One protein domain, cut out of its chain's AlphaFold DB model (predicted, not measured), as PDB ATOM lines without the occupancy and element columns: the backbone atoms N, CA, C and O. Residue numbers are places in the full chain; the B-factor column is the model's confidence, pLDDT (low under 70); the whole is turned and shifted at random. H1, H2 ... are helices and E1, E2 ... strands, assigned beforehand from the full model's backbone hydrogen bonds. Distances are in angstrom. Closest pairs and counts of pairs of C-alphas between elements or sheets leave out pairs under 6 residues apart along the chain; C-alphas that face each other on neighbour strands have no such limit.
ATOM      1  N   LYS A   7     199.110 161.690 140.699       95.44
ATOM      2  CA  LYS A   7     200.543 161.892 140.893       95.44
ATOM      3  C   LYS A   7     201.233 160.560 141.163       95.44
ATOM      4  O   LYS A   7     200.674 159.707 141.866       95.44
ATOM      5  N   VAL A   8     202.427 160.397 140.611       95.38
ATOM      6  CA  VAL A   8     203.241 159.193 140.766       95.38
ATOM      7  C   VAL A   8     204.660 159.575 141.149       95.38
ATOM      8  O   VAL A   8     205.231 160.495 140.572       95.38
ATOM      9  N   TRP A   9     205.211 158.839 142.108       94.62
ATOM     10  CA  TRP A   9     206.597 158.949 142.554       94.62
ATOM     11  C   TRP A   9     207.294 157.609 142.375       94.62
ATOM     12  O   TRP A   9     206.672 156.553 142.527       94.62
ATOM     13  N   THR A  10     208.579 157.666 142.084       93.56
ATOM     14  CA  THR A  10     209.455 156.538 141.816       93.56
ATOM     15  C   THR A  10     210.354 156.336 143.023       93.56
ATOM     16  O   THR A  10     210.946 157.278 143.539       93.56
ATOM     17  N   PHE A  11     210.435 155.103 143.510       91.81
ATOM     18  CA  PHE A  11     211.239 154.758 144.674       91.81
ATOM     19  C   PHE A  11     212.032 153.482 144.422       91.81
ATOM     20  O   PHE A  11     211.550 152.557 143.762       91.81
ATOM     21  N   ASP A  12     213.200 153.373 145.055       89.75
ATOM     22  CA  ASP A  12     213.922 152.108 145.134       89.75
ATOM     23  C   ASP A  12     213.034 151.012 145.750       89.75
ATOM     24  O   ASP A  12     212.313 151.239 146.724       89.75
ATOM     25  N   ARG A  13     213.163 149.766 145.275       88.12
ATOM     26  CA  ARG A  13     212.421 148.600 145.814       88.12
ATOM     27  C   ARG A  13     212.635 148.346 147.311       88.12
ATOM     28  O   ARG A  13     211.843 147.634 147.925       88.12
ATOM     29  N   GLY A  14     213.719 148.873 147.884       86.56
ATOM     30  CA  GLY A  14     214.007 148.790 149.317       86.56
ATOM     31  C   GLY A  14     213.178 149.751 150.174       86.56
ATOM     32  O   GLY A  14     213.133 149.586 151.393       86.56
ATOM     33  N   VAL A  15     212.517 150.741 149.565       86.12
ATOM     34  CA  VAL A  15     211.649 151.686 150.270       86.12
ATOM     35  C   VAL A  15     210.348 150.986 150.650       86.12
ATOM     36  O   VAL A  15     209.617 150.464 149.809       86.12
ATOM     37  N   GLY A  16     210.046 150.973 151.948       84.62
ATOM     38  CA  GLY A  16     208.789 150.423 152.449       84.62
ATOM     39  C   GLY A  16     207.573 151.267 152.026       84.62
ATOM     40  O   GLY A  16     207.693 152.492 151.910       84.62
ATOM     41  N   PRO A  17     206.384 150.650 151.866       85.56
ATOM     42  CA  PRO A  17     205.158 151.335 151.444       85.56
ATOM     43  C   PRO A  17     204.787 152.524 152.334       85.56
ATOM     44  O   PRO A  17     204.343 153.546 151.818       85.56
ATOM     45  N   ASP A  18     205.025 152.428 153.643       90.19
ATOM     46  CA  ASP A  18     204.720 153.505 154.590       90.19
ATOM     47  C   ASP A  18     205.579 154.753 154.351       90.19
ATOM     48  O   ASP A  18     205.098 155.880 154.467       90.19
ATOM     49  N   ILE A  19     206.852 154.565 153.987       91.06
ATOM     50  CA  ILE A  19     207.769 155.673 153.699       91.06
ATOM     51  C   ILE A  19     207.363 156.342 152.388       91.06
ATOM     52  O   ILE A  19     207.210 157.562 152.363       91.06
ATOM     53  N   ALA A  20     207.134 155.553 151.333       90.19
ATOM     54  CA  ALA A  20     206.678 156.062 150.041       90.19
ATOM     55  C   ALA A  20     205.352 156.834 150.173       90.19
ATOM     56  O   ALA A  20     205.218 157.951 149.670       90.19
ATOM     57  N   ALA A  21     204.398 156.284 150.933       88.88
ATOM     58  CA  ALA A  21     203.133 156.946 151.220       88.88
ATOM     59  C   ALA A  21     203.334 158.257 151.982       88.88
ATOM     60  O   ALA A  21     202.711 159.256 151.633       88.88
ATOM     61  N   ARG A  22     204.222 158.289 152.984       92.38
ATOM     62  CA  ARG A  22     204.529 159.516 153.727       92.38
ATOM     63  C   ARG A  22     205.118 160.598 152.824       92.38
ATOM     64  O   ARG A  22     204.628 161.720 152.868       92.38
ATOM     65  N   VAL A  23     206.112 160.270 151.990       90.06
ATOM     66  CA  VAL A  23     206.716 161.228 151.039       90.06
ATOM     67  C   VAL A  23     205.647 161.846 150.140       90.06
ATOM     68  O   VAL A  23     205.584 163.069 150.012       90.06
ATOM     69  N   ALA A  24     204.763 161.015 149.586       87.75
ATOM     70  CA  ALA A  24     203.690 161.467 148.712       87.75
ATOM     71  C   ALA A  24     202.613 162.295 149.443       87.75
ATOM     72  O   ALA A  24     202.179 163.330 148.937       87.75
ATOM     73  N   LEU A  25     202.168 161.855 150.626       87.38
ATOM     74  CA  LEU A  25     201.104 162.513 151.397       87.38
ATOM     75  C   LEU A  25     201.551 163.855 151.981       87.38
ATOM     76  O   LEU A  25     200.788 164.819 151.964       87.38
ATOM     77  N   GLU A  26     202.783 163.920 152.481       92.06
ATOM     78  CA  GLU A  26     203.372 165.138 153.039       92.06
ATOM     79  C   GLU A  26     203.989 166.042 151.957       92.06
ATOM     80  O   GLU A  26     204.466 167.127 152.277       92.06
ATOM     81  N   GLN A  27     203.948 165.629 150.681       87.31
ATOM     82  CA  GLN A  27     204.520 166.355 149.538       87.31
ATOM     83  C   GLN A  27     205.989 166.739 149.766       87.31
ATOM     84  O   GLN A  27     206.415 167.849 149.448       87.31
ATOM     85  N   LEU A  28     206.763 165.812 150.341       88.94
ATOM     86  CA  LEU A  28     208.182 166.035 150.633       88.94
ATOM     87  C   LEU A  28     209.022 166.105 149.350       88.94
ATOM     88  O   LEU A  28     210.075 166.737 149.347       88.94
ATOM     89  N   GLU A  29     208.533 165.494 148.269       88.56
ATOM     90  CA  GLU A  29     209.142 165.509 146.940       88.56
ATOM     91  C   GLU A  29     208.094 165.778 145.854       88.56
ATOM     92  O   GLU A  29     206.902 165.475 146.004       88.56
ATOM     93  N   VAL A  30     208.548 166.351 144.737       90.88
ATOM     94  CA  VAL A  30     207.716 166.534 143.542       90.88
ATOM     95  C   VAL A  30     207.461 165.181 142.866       90.88
ATOM     96  O   VAL A  30     208.336 164.321 142.910       90.88
ATOM     97  N   PRO A  31     206.276 164.959 142.272       93.44
ATOM     98  CA  PRO A  31     206.003 163.726 141.542       93.44
ATOM     99  C   PRO A  31     206.839 163.639 140.261       93.44
ATOM    100  O   PRO A  31     207.047 164.646 139.586       93.44
ATOM    101  N   ASP A  32     207.250 162.425 139.902       93.25
ATOM    102  CA  ASP A  32     207.980 162.150 138.660       93.25
ATOM    103  C   ASP A  32     207.050 162.094 137.450       93.25
ATOM    104  O   ASP A  32     207.457 162.421 136.334       93.25
ATOM    105  N   LEU A  33     205.801 161.656 137.664       94.44
ATOM    106  CA  LEU A  33     204.784 161.569 136.622       94.44
ATOM    107  C   LEU A  33     203.441 162.111 137.098       94.44
ATOM    108  O   LEU A  33     203.030 161.921 138.247       94.44
ATOM    109  N   GLU A  34     202.687 162.631 136.138       95.44
ATOM    110  CA  GLU A  34     201.237 162.719 136.231       95.44
ATOM    111  C   GLU A  34     200.607 161.734 135.253       95.44
ATOM    112  O   GLU A  34     200.981 161.663 134.079       95.44
ATOM    113  N   VAL A  35     199.645 160.946 135.732       95.44
ATOM    114  CA  VAL A  35     199.024 159.879 134.948       95.44
ATOM    115  C   VAL A  35     197.511 159.893 135.081       95.44
ATOM    116  O   VAL A  35     196.969 160.213 136.129       95.44
ATOM    117  N   VAL A  36     196.791 159.463 134.053       95.31
ATOM    118  CA  VAL A  36     195.351 159.194 134.152       95.31
ATOM    119  C   VAL A  36     195.103 157.699 134.191       95.31
ATOM    120  O   VAL A  36     195.660 156.934 133.404       95.31
ATOM    121  N   LEU A  37     194.246 157.259 135.109       95.25
ATOM    122  CA  LEU A  37     193.842 155.861 135.169       95.25
ATOM    123  C   LEU A  37     193.013 155.499 133.932       95.25
ATOM    124  O   LEU A  37     192.006 156.142 133.645       95.25
ATOM    125  N   VAL A  38     193.413 154.440 133.235       94.75
ATOM    126  CA  VAL A  38     192.709 153.899 132.064       94.75
ATOM    127  C   VAL A  38     191.877 152.684 132.454       94.75
ATOM    128  O   VAL A  38     190.730 152.557 132.032       94.75
ATOM    129  N   SER A  39     192.436 151.781 133.267       95.06
ATOM    130  CA  SER A  39     191.724 150.582 133.713       95.06
ATOM    131  C   SER A  39     192.225 150.060 135.060       95.06
ATOM    132  O   SER A  39     193.316 150.402 135.521       95.06
ATOM    133  N   THR A  40     191.416 149.229 135.715       95.62
ATOM    134  CA  THR A  40     191.781 148.493 136.934       95.62
ATOM    135  C   THR A  40     191.241 147.071 136.827       95.62
ATOM    136  O   THR A  40     190.068 146.878 136.509       95.62
ATOM    137  N   ARG A  41     192.088 146.073 137.088       94.69
ATOM    138  CA  ARG A  41     191.747 144.650 137.081       94.69
ATOM    139  C   ARG A  41     192.519 143.934 138.188       94.69
ATOM    140  O   ARG A  41     193.675 143.572 138.000       94.69
ATOM    141  N   GLY A  42     191.853 143.681 139.313       93.56
ATOM    142  CA  GLY A  42     192.487 143.035 140.463       93.56
ATOM    143  C   GLY A  42     193.637 143.883 141.007       93.56
ATOM    144  O   GLY A  42     193.435 145.050 141.333       93.56
ATOM    145  N   ASP A  43     194.826 143.294 141.064       95.44
ATOM    146  CA  ASP A  43     196.078 143.925 141.484       95.44
ATOM    147  C   ASP A  43     196.784 144.693 140.353       95.44
ATOM    148  O   ASP A  43     197.833 145.289 140.581       95.44
ATOM    149  N   VAL A  44     196.218 144.719 139.145       96.62
ATOM    150  CA  VAL A  44     196.792 145.409 137.984       96.62
ATOM    151  C   VAL A  44     196.012 146.681 137.664       96.62
ATOM    152  O   VAL A  44     194.779 146.682 137.601       96.62
ATOM    153  N   ILE A  45     196.729 147.766 137.389       96.75
ATOM    154  CA  ILE A  45     196.177 148.997 136.825       96.75
ATOM    155  C   ILE A  45     196.873 149.343 135.512       96.75
ATOM    156  O   ILE A  45     198.048 149.047 135.307       96.75
ATOM    157  N   THR A  46     196.142 150.005 134.622       96.56
ATOM    158  CA  THR A  46     196.727 150.641 133.439       96.56
ATOM    159  C   THR A  46     196.554 152.137 133.574       96.56
ATOM    160  O   THR A  46     195.438 152.603 133.821       96.56
ATOM    161  N   VAL A  47     197.635 152.883 133.392       95.88
ATOM    162  CA  VAL A  47     197.638 154.345 133.435       95.88
ATOM    163  C   VAL A  47     198.230 154.909 132.148       95.88
ATOM    164  O   VAL A  47     199.071 154.271 131.520       95.88
ATOM    165  N   GLN A  48     197.786 156.093 131.740       95.25
ATOM    166  CA  GLN A  48     198.394 156.855 130.654       95.25
ATOM    167  C   GLN A  48     199.193 158.008 131.245       95.25
ATOM    168  O   GLN A  48     198.641 158.776 132.026       95.25
ATOM    169  N   VAL A  49     200.453 158.156 130.848       94.38
ATOM    170  CA  VAL A  49     201.276 159.306 131.232       94.38
ATOM    171  C   VAL A  49     200.748 160.563 130.541       94.38
ATOM    172  O   VAL A  49     200.476 160.557 129.336       94.38
ATOM    173  N   VAL A  50     200.566 161.618 131.328       93.50
ATOM    174  CA  VAL A  50     200.171 162.962 130.892       93.50
ATOM    175  C   VAL A  50     201.368 163.904 130.958       93.50
ATOM    176  O   VAL A  50     201.577 164.677 130.028       93.50
ATOM    177  N   GLU A  51     202.176 163.788 132.011       92.38
ATOM    178  CA  GLU A  51     203.392 164.577 132.216       92.38
ATOM    179  C   GLU A  51     204.484 163.721 132.870       92.38
ATOM    180  O   GLU A  51     204.184 162.768 133.594       92.38
ATOM    181  N   GLY A  52     205.745 164.069 132.603       90.75
ATOM    182  CA  GLY A  52     206.919 163.391 133.145       90.75
ATOM    183  C   GLY A  52     207.437 162.240 132.282       90.75
ATOM    184  O   GLY A  52     206.910 161.932 131.210       90.75
ATOM    185  N   ALA A  53     208.515 161.613 132.746       85.88
ATOM    186  CA  ALA A  53     209.117 160.442 132.121       85.88
ATOM    187  C   ALA A  53     209.685 159.506 133.191       85.88
ATOM    188  O   ALA A  53     210.197 159.960 134.208       85.88
ATOM    189  N   LEU A  54     209.607 158.198 132.947       83.62
ATOM    190  CA  LEU A  54     210.235 157.205 133.817       83.62
ATOM    191  C   LEU A  54     211.738 157.171 133.562       83.62
ATOM    192  O   LEU A  54     212.157 157.001 132.414       83.62
ATOM    193  N   SER A  55     212.527 157.313 134.624       72.06
ATOM    194  CA  SER A  55     213.988 157.319 134.550       72.06
ATOM    195  C   SER A  55     214.607 155.921 134.574       72.06
ATOM    196  O   SER A  55     215.633 155.746 133.925       72.06
ATOM    197  N   ASP A  56     213.994 154.921 135.227       67.25
ATOM    198  CA  ASP A  56     214.566 153.569 135.311       67.25
ATOM    199  C   ASP A  56     213.539 152.432 135.479       67.25
ATOM    200  O   ASP A  56     212.460 152.590 136.047       67.25
ATOM    201  N   ALA A  57     213.884 151.242 134.969       61.62
ATOM    202  CA  ALA A  57     213.031 150.042 134.990       61.62
ATOM    203  C   ALA A  57     213.148 149.209 136.290       61.62
ATOM    204  O   ALA A  57     212.506 148.163 136.416       61.62
ATOM    205  N   GLY A  58     213.992 149.640 137.235       64.69
ATOM    206  CA  GLY A  58     214.272 148.938 138.493       64.69
ATOM    207  C   GLY A  58     213.327 149.279 139.646       64.69
ATOM    208  O   GLY A  58     213.232 148.498 140.597       64.69
ATOM    209  N   ASP A  59     212.593 150.379 139.534       85.25
ATOM    210  CA  ASP A  59     211.940 151.041 140.661       85.25
ATOM    211  C   ASP A  59     210.473 150.637 140.850       85.25
ATOM    212  O   ASP A  59     209.840 150.021 139.983       85.25
ATOM    213  N   VAL A  60     209.924 150.972 142.019       92.94
ATOM    214  CA  VAL A  60     208.491 150.875 142.317       92.94
ATOM    215  C   VAL A  60     207.848 152.249 142.234       92.94
ATOM    216  O   VAL A  60     208.421 153.262 142.622       92.94
ATOM    217  N   LEU A  61     206.623 152.270 141.732       94.31
ATOM    218  CA  LEU A  61     205.836 153.463 141.508       94.31
ATOM    219  C   LEU A  61     204.781 153.571 142.604       94.31
ATOM    220  O   LEU A  61     203.882 152.731 142.692       94.31
ATOM    221  N   TYR A  62     204.849 154.616 143.419       95.00
ATOM    222  CA  TYR A  62     203.752 154.974 144.305       95.00
ATOM    223  C   TYR A  62     202.731 155.810 143.545       95.00
ATOM    224  O   TYR A  62     203.021 156.932 143.138       95.00
ATOM    225  N   VAL A  63     201.518 155.288 143.390       95.25
ATOM    226  CA  VAL A  63     200.402 155.997 142.761       95.25
ATOM    227  C   VAL A  63     199.517 156.599 143.848       95.25
ATOM    228  O   VAL A  63     199.010 155.881 144.719       95.25
ATOM    229  N   ALA A  64     199.307 157.917 143.785       93.62
ATOM    230  CA  ALA A  64     198.540 158.667 144.777       93.62
ATOM    231  C   ALA A  64     197.176 158.015 145.071       93.62
ATOM    232  O   ALA A  64     196.373 157.771 144.168       93.62
ATOM    233  N   GLY A  65     196.921 157.722 146.350       90.62
ATOM    234  CA  GLY A  65     195.667 157.117 146.812       90.62
ATOM    235  C   GLY A  65     195.449 155.658 146.393       90.62
ATOM    236  O   GLY A  65     194.350 155.140 146.585       90.62
ATOM    237  N   ARG A  66     196.456 154.994 145.809       92.25
ATOM    238  CA  ARG A  66     196.352 153.611 145.310       92.25
ATOM    239  C   ARG A  66     197.427 152.672 145.848       92.25
ATOM    240  O   ARG A  66     197.135 151.496 146.028       92.25
ATOM    241  N   GLY A  67     198.620 153.183 146.147       93.62
ATOM    242  CA  GLY A  67     199.704 152.410 146.759       93.62
ATOM    243  C   GLY A  67     200.880 152.170 145.817       93.62
ATOM    244  O   GLY A  67     201.033 152.873 144.819       93.62
ATOM    245  N   LEU A  68     201.724 151.197 146.167       94.88
ATOM    246  CA  LEU A  68     202.918 150.836 145.404       94.88
ATOM    247  C   LEU A  68     202.609 149.836 144.296       94.88
ATOM    248  O   LEU A  68     201.849 148.884 144.480       94.88
ATOM    249  N   TYR A  69     203.273 150.030 143.166       95.06
ATOM    250  CA  TYR A  69     203.195 149.161 142.010       95.06
ATOM    251  C   TYR A  69     204.573 148.945 141.391       95.06
ATOM    252  O   TYR A  69     205.418 149.829 141.410       95.06
ATOM    253  N   GLU A  70     204.786 147.794 140.774       94.00
ATOM    254  CA  GLU A  70     205.896 147.573 139.853       94.00
ATOM    255  C   GLU A  70     205.440 147.786 138.405       94.00
ATOM    256  O   GLU A  70     204.295 147.487 138.036       94.00
ATOM    257  N   LEU A  71     206.342 148.299 137.566       94.31
ATOM    258  CA  LEU A  71     206.105 148.415 136.131       94.31
ATOM    259  C   LEU A  71     206.181 147.033 135.474       94.31
ATOM    260  O   LEU A  71     207.233 146.402 135.444       94.31
ATOM    261  N   VAL A  72     205.073 146.587 134.885       94.00
ATOM    262  CA  VAL A  72     205.010 145.331 134.121       94.00
ATOM    263  C   VAL A  72     205.301 145.574 132.646       94.00
ATOM    264  O   VAL A  72     205.967 144.771 131.991       94.00
ATOM    265  N   ARG A  73     204.760 146.662 132.090       93.19
ATOM    266  CA  ARG A  73     204.869 146.967 130.660       93.19
ATOM    267  C   ARG A  73     204.736 148.460 130.400       93.19
ATOM    268  O   ARG A  73     203.866 149.101 130.983       93.19
ATOM    269  N   SER A  74     205.539 148.973 129.471       94.12
ATOM    270  CA  SER A  74     205.402 150.313 128.893       94.12
ATOM    271  C   SER A  74     205.121 150.193 127.396       94.12
ATOM    272  O   SER A  74     205.794 149.435 126.693       94.12
ATOM    273  N   GLU A  75     204.101 150.896 126.910       94.38
ATOM    274  CA  GLU A  75     203.680 150.880 125.510       94.38
ATOM    275  C   GLU A  75     203.504 152.303 124.984       94.38
ATOM    276  O   GLU A  75     202.727 153.086 125.528       94.38
ATOM    277  N   ALA A  76     204.176 152.617 123.878       93.19
ATOM    278  CA  ALA A  76     203.932 153.843 123.133       93.19
ATOM    279  C   ALA A  76     202.778 153.626 122.148       93.19
ATOM    280  O   ALA A  76     202.792 152.702 121.335       93.19
ATOM    281  N   TRP A  77     201.769 154.482 122.230       91.00
ATOM    282  CA  TRP A  77     200.602 154.494 121.365       91.00
ATOM    283  C   TRP A  77     200.614 155.740 120.482       91.00
ATOM    284  O   TRP A  77     201.106 156.795 120.903       91.00
ATOM    285  N   PRO A  78     200.021 155.664 119.279       90.69
ATOM    286  CA  PRO A  78     199.824 156.839 118.448       90.69
ATOM    287  C   PRO A  78     199.103 157.956 119.218       90.69
ATOM    288  O   PRO A  78     198.267 157.667 120.098       90.69
ATOM    289  N   PRO A  79     199.396 159.222 118.885       88.81
ATOM    290  CA  PRO A  79     198.693 160.352 119.466       88.81
ATOM    291  C   PRO A  79     197.187 160.253 119.201       88.81
ATOM    292  O   PRO A  79     196.742 159.636 118.233       88.81
ATOM    293  N   ALA A  80     196.380 160.844 120.083       81.75
ATOM    294  CA  ALA A  80     194.926 160.862 119.905       81.75
ATOM    295  C   ALA A  80     194.485 161.778 118.746       81.75
ATOM    296  O   ALA A  80     193.410 161.593 118.181       81.75
ATOM    297  N   THR A  81     195.322 162.753 118.391       84.62
ATOM    298  CA  THR A  81     195.135 163.688 117.278       84.62
ATOM    299  C   THR A  81     196.336 163.611 116.338       84.62
ATOM    300  O   THR A  81     197.426 163.229 116.757       84.62
ATOM    301  N   ALA A  82     196.161 163.974 115.066       77.62
ATOM    302  CA  ALA A  82     197.215 163.850 114.050       77.62
ATOM    303  C   ALA A  82     198.497 164.653 114.369       77.62
ATOM    304  O   ALA A  82     199.570 164.288 113.903       77.62
ATOM    305  N   GLU A  83     198.389 165.706 115.181       77.38
ATOM    306  CA  GLU A  83     199.496 166.594 115.573       77.38
ATOM    307  C   GLU A  83     199.950 166.388 117.033       77.38
ATOM    308  O   GLU A  83     200.782 167.136 117.541       77.38
ATOM    309  N   GLY A  84     199.385 165.406 117.743       80.44
ATOM    310  CA  GLY A  84     199.661 165.193 119.165       80.44
ATOM    311  C   GLY A  84     200.977 164.460 119.447       80.44
ATOM    312  O   GLY A  84     201.548 163.793 118.584       80.44
ATOM    313  N   ALA A  85     201.420 164.517 120.704       82.44
ATOM    314  CA  ALA A  85     202.515 163.684 121.193       82.44
ATOM    315  C   ALA A  85     202.075 162.210 121.345       82.44
ATOM    316  O   ALA A  85     200.914 161.950 121.694       82.44
ATOM    317  N   PRO A  86     202.977 161.234 121.112       88.44
ATOM    318  CA  PRO A  86     202.711 159.829 121.404       88.44
ATOM    319  C   PRO A  86     202.241 159.646 122.848       88.44
ATOM    320  O   PRO A  86     202.770 160.263 123.771       88.44
ATOM    321  N   ARG A  87     201.248 158.782 123.047       91.75
ATOM    322  CA  ARG A  87     200.730 158.469 124.382       91.75
ATOM    323  C   ARG A  87     201.533 157.320 124.959       91.75
ATOM    324  O   ARG A  87     201.741 156.329 124.268       91.75
ATOM    325  N   VAL A  88     201.930 157.412 126.220       94.12
ATOM    326  CA  VAL A  88     202.603 156.305 126.908       94.12
ATOM    327  C   VAL A  88     201.615 155.654 127.862       94.12
ATOM    328  O   VAL A  88     201.067 156.320 128.738       94.12
ATOM    329  N   LEU A  89     201.369 154.359 127.675       95.12
ATOM    330  CA  LEU A  89     200.582 153.534 128.582       95.12
ATOM    331  C   LEU A  89     201.508 152.677 129.433       95.12
ATOM    332  O   LEU A  89     202.384 151.987 128.914       95.12
ATOM    333  N   LEU A  90     201.268 152.688 130.736       95.50
ATOM    334  CA  LEU A  90     201.968 151.863 131.706       95.50
ATOM    335  C   LEU A  90     200.991 150.840 132.273       95.50
ATOM    336  O   LEU A  90     199.909 151.190 132.744       95.50
ATOM    337  N   THR A  91     201.382 149.572 132.235       96.12
ATOM    338  CA  THR A  91     200.714 148.502 132.977       96.12
ATOM    339  C   THR A  91     201.491 148.270 134.258       96.12
ATOM    340  O   THR A  91     202.679 147.951 134.212       96.12
ATOM    341  N   LEU A  92     200.811 148.439 135.384       96.00
ATOM    342  CA  LEU A  92     201.384 148.423 136.719       96.00
ATOM    343  C   LEU A  92     200.720 147.317 137.541       96.00
ATOM    344  O   LEU A  92     199.499 147.172 137.484       96.00
ATOM    345  N   LYS A  93     201.494 146.556 138.313       95.75
ATOM    346  CA  LYS A  93     200.990 145.504 139.214       95.75
ATOM    347  C   LYS A  93     201.322 145.854 140.658       95.75
ATOM    348  O   LYS A  93     202.410 146.352 140.906       95.75
ATOM    349  N   ALA A  94     200.393 145.641 141.585       95.19
ATOM    350  CA  ALA A  94     200.577 145.986 142.989       95.19
ATOM    351  C   ALA A  94     201.848 145.333 143.555       95.19
ATOM    352  O   ALA A  94     202.131 144.163 143.285       95.19
ATOM    353  N   TRP A  95     202.597 146.108 144.336       92.06
ATOM    354  CA  TRP A  95     203.849 145.695 144.958       92.06
ATOM    355  C   TRP A  95     203.785 145.850 146.489       92.06
ATOM    356  O   TRP A  95     203.320 146.885 146.971       92.06
TER     357      TRP A  95
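This is residues 7 to 95 of the 98 residues of an uncharacterized protein of Anaeromyxobacter sp. Red267 (UniProt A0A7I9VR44). Six antiparallel strands form a small closed barrel, with one helix, H1, packed on its outside. At the other end of the longest axis from H1 lies the turn of the hairpin E5 and E6. The printed part has 89 residues, with E1 H1 E2 E3 E4 E5 E6 along the chain, mostly strand; round the ring run E1 E2 E3 E6 E5 E4 and back to E1. It is compact, with a radius of gyration of the C-alphas of 13.0 A, and elongated, spanning 42 by 27 by 22 A.

Start at E5, residues 67 to 77, which bends by 71 degrees at residue 70. Beside it are E6, residues 87 to 94, with N 72 to O 91 at 2.8 A, and on the other side E4, residues 60 to 63, with N 61 to O 69 at 2.7 A. E4, E5 and E6 are a meander, each strand the antiparallel neighbour of the one before; E3, residues 44 to 52, joins them in a Greek key, its first strand the antiparallel neighbour of the fourth, with N 47 to O 90 at 2.9 A. E2, residues 33 to 41, forms a hairpin with E3, with N 36 to O 48 at 2.8 A. E1, residues 7 to 11, closes the ring, with N 8 to O 33 at 2.9 A and N 62 to O 9 at 2.8 A. H1, residues 17 to 25, is on the barrel at a height of 9.1 A, slantwise to the strands; the C-alphas of Ala 20 and Tyr 62 are its closest to E4, 6.5 A apart. Each O i to N i+4 pair in H1 is within hydrogen-bond range.

Find C-alpha 7, where E1 begins, at (200.543, 161.892, 140.893). E5 runs 25.5 A to C-alpha 77 at (200.602, 154.494, 121.365); E6 runs 22.4 A, E2 21.4 A and E3 21.2 A.

The C-alphas farthest apart, of Asp 18 and Ala 82, are 42.5 A apart. The printed part has no cut and no long link; pLDDT is under 70 at residues 56 to 58.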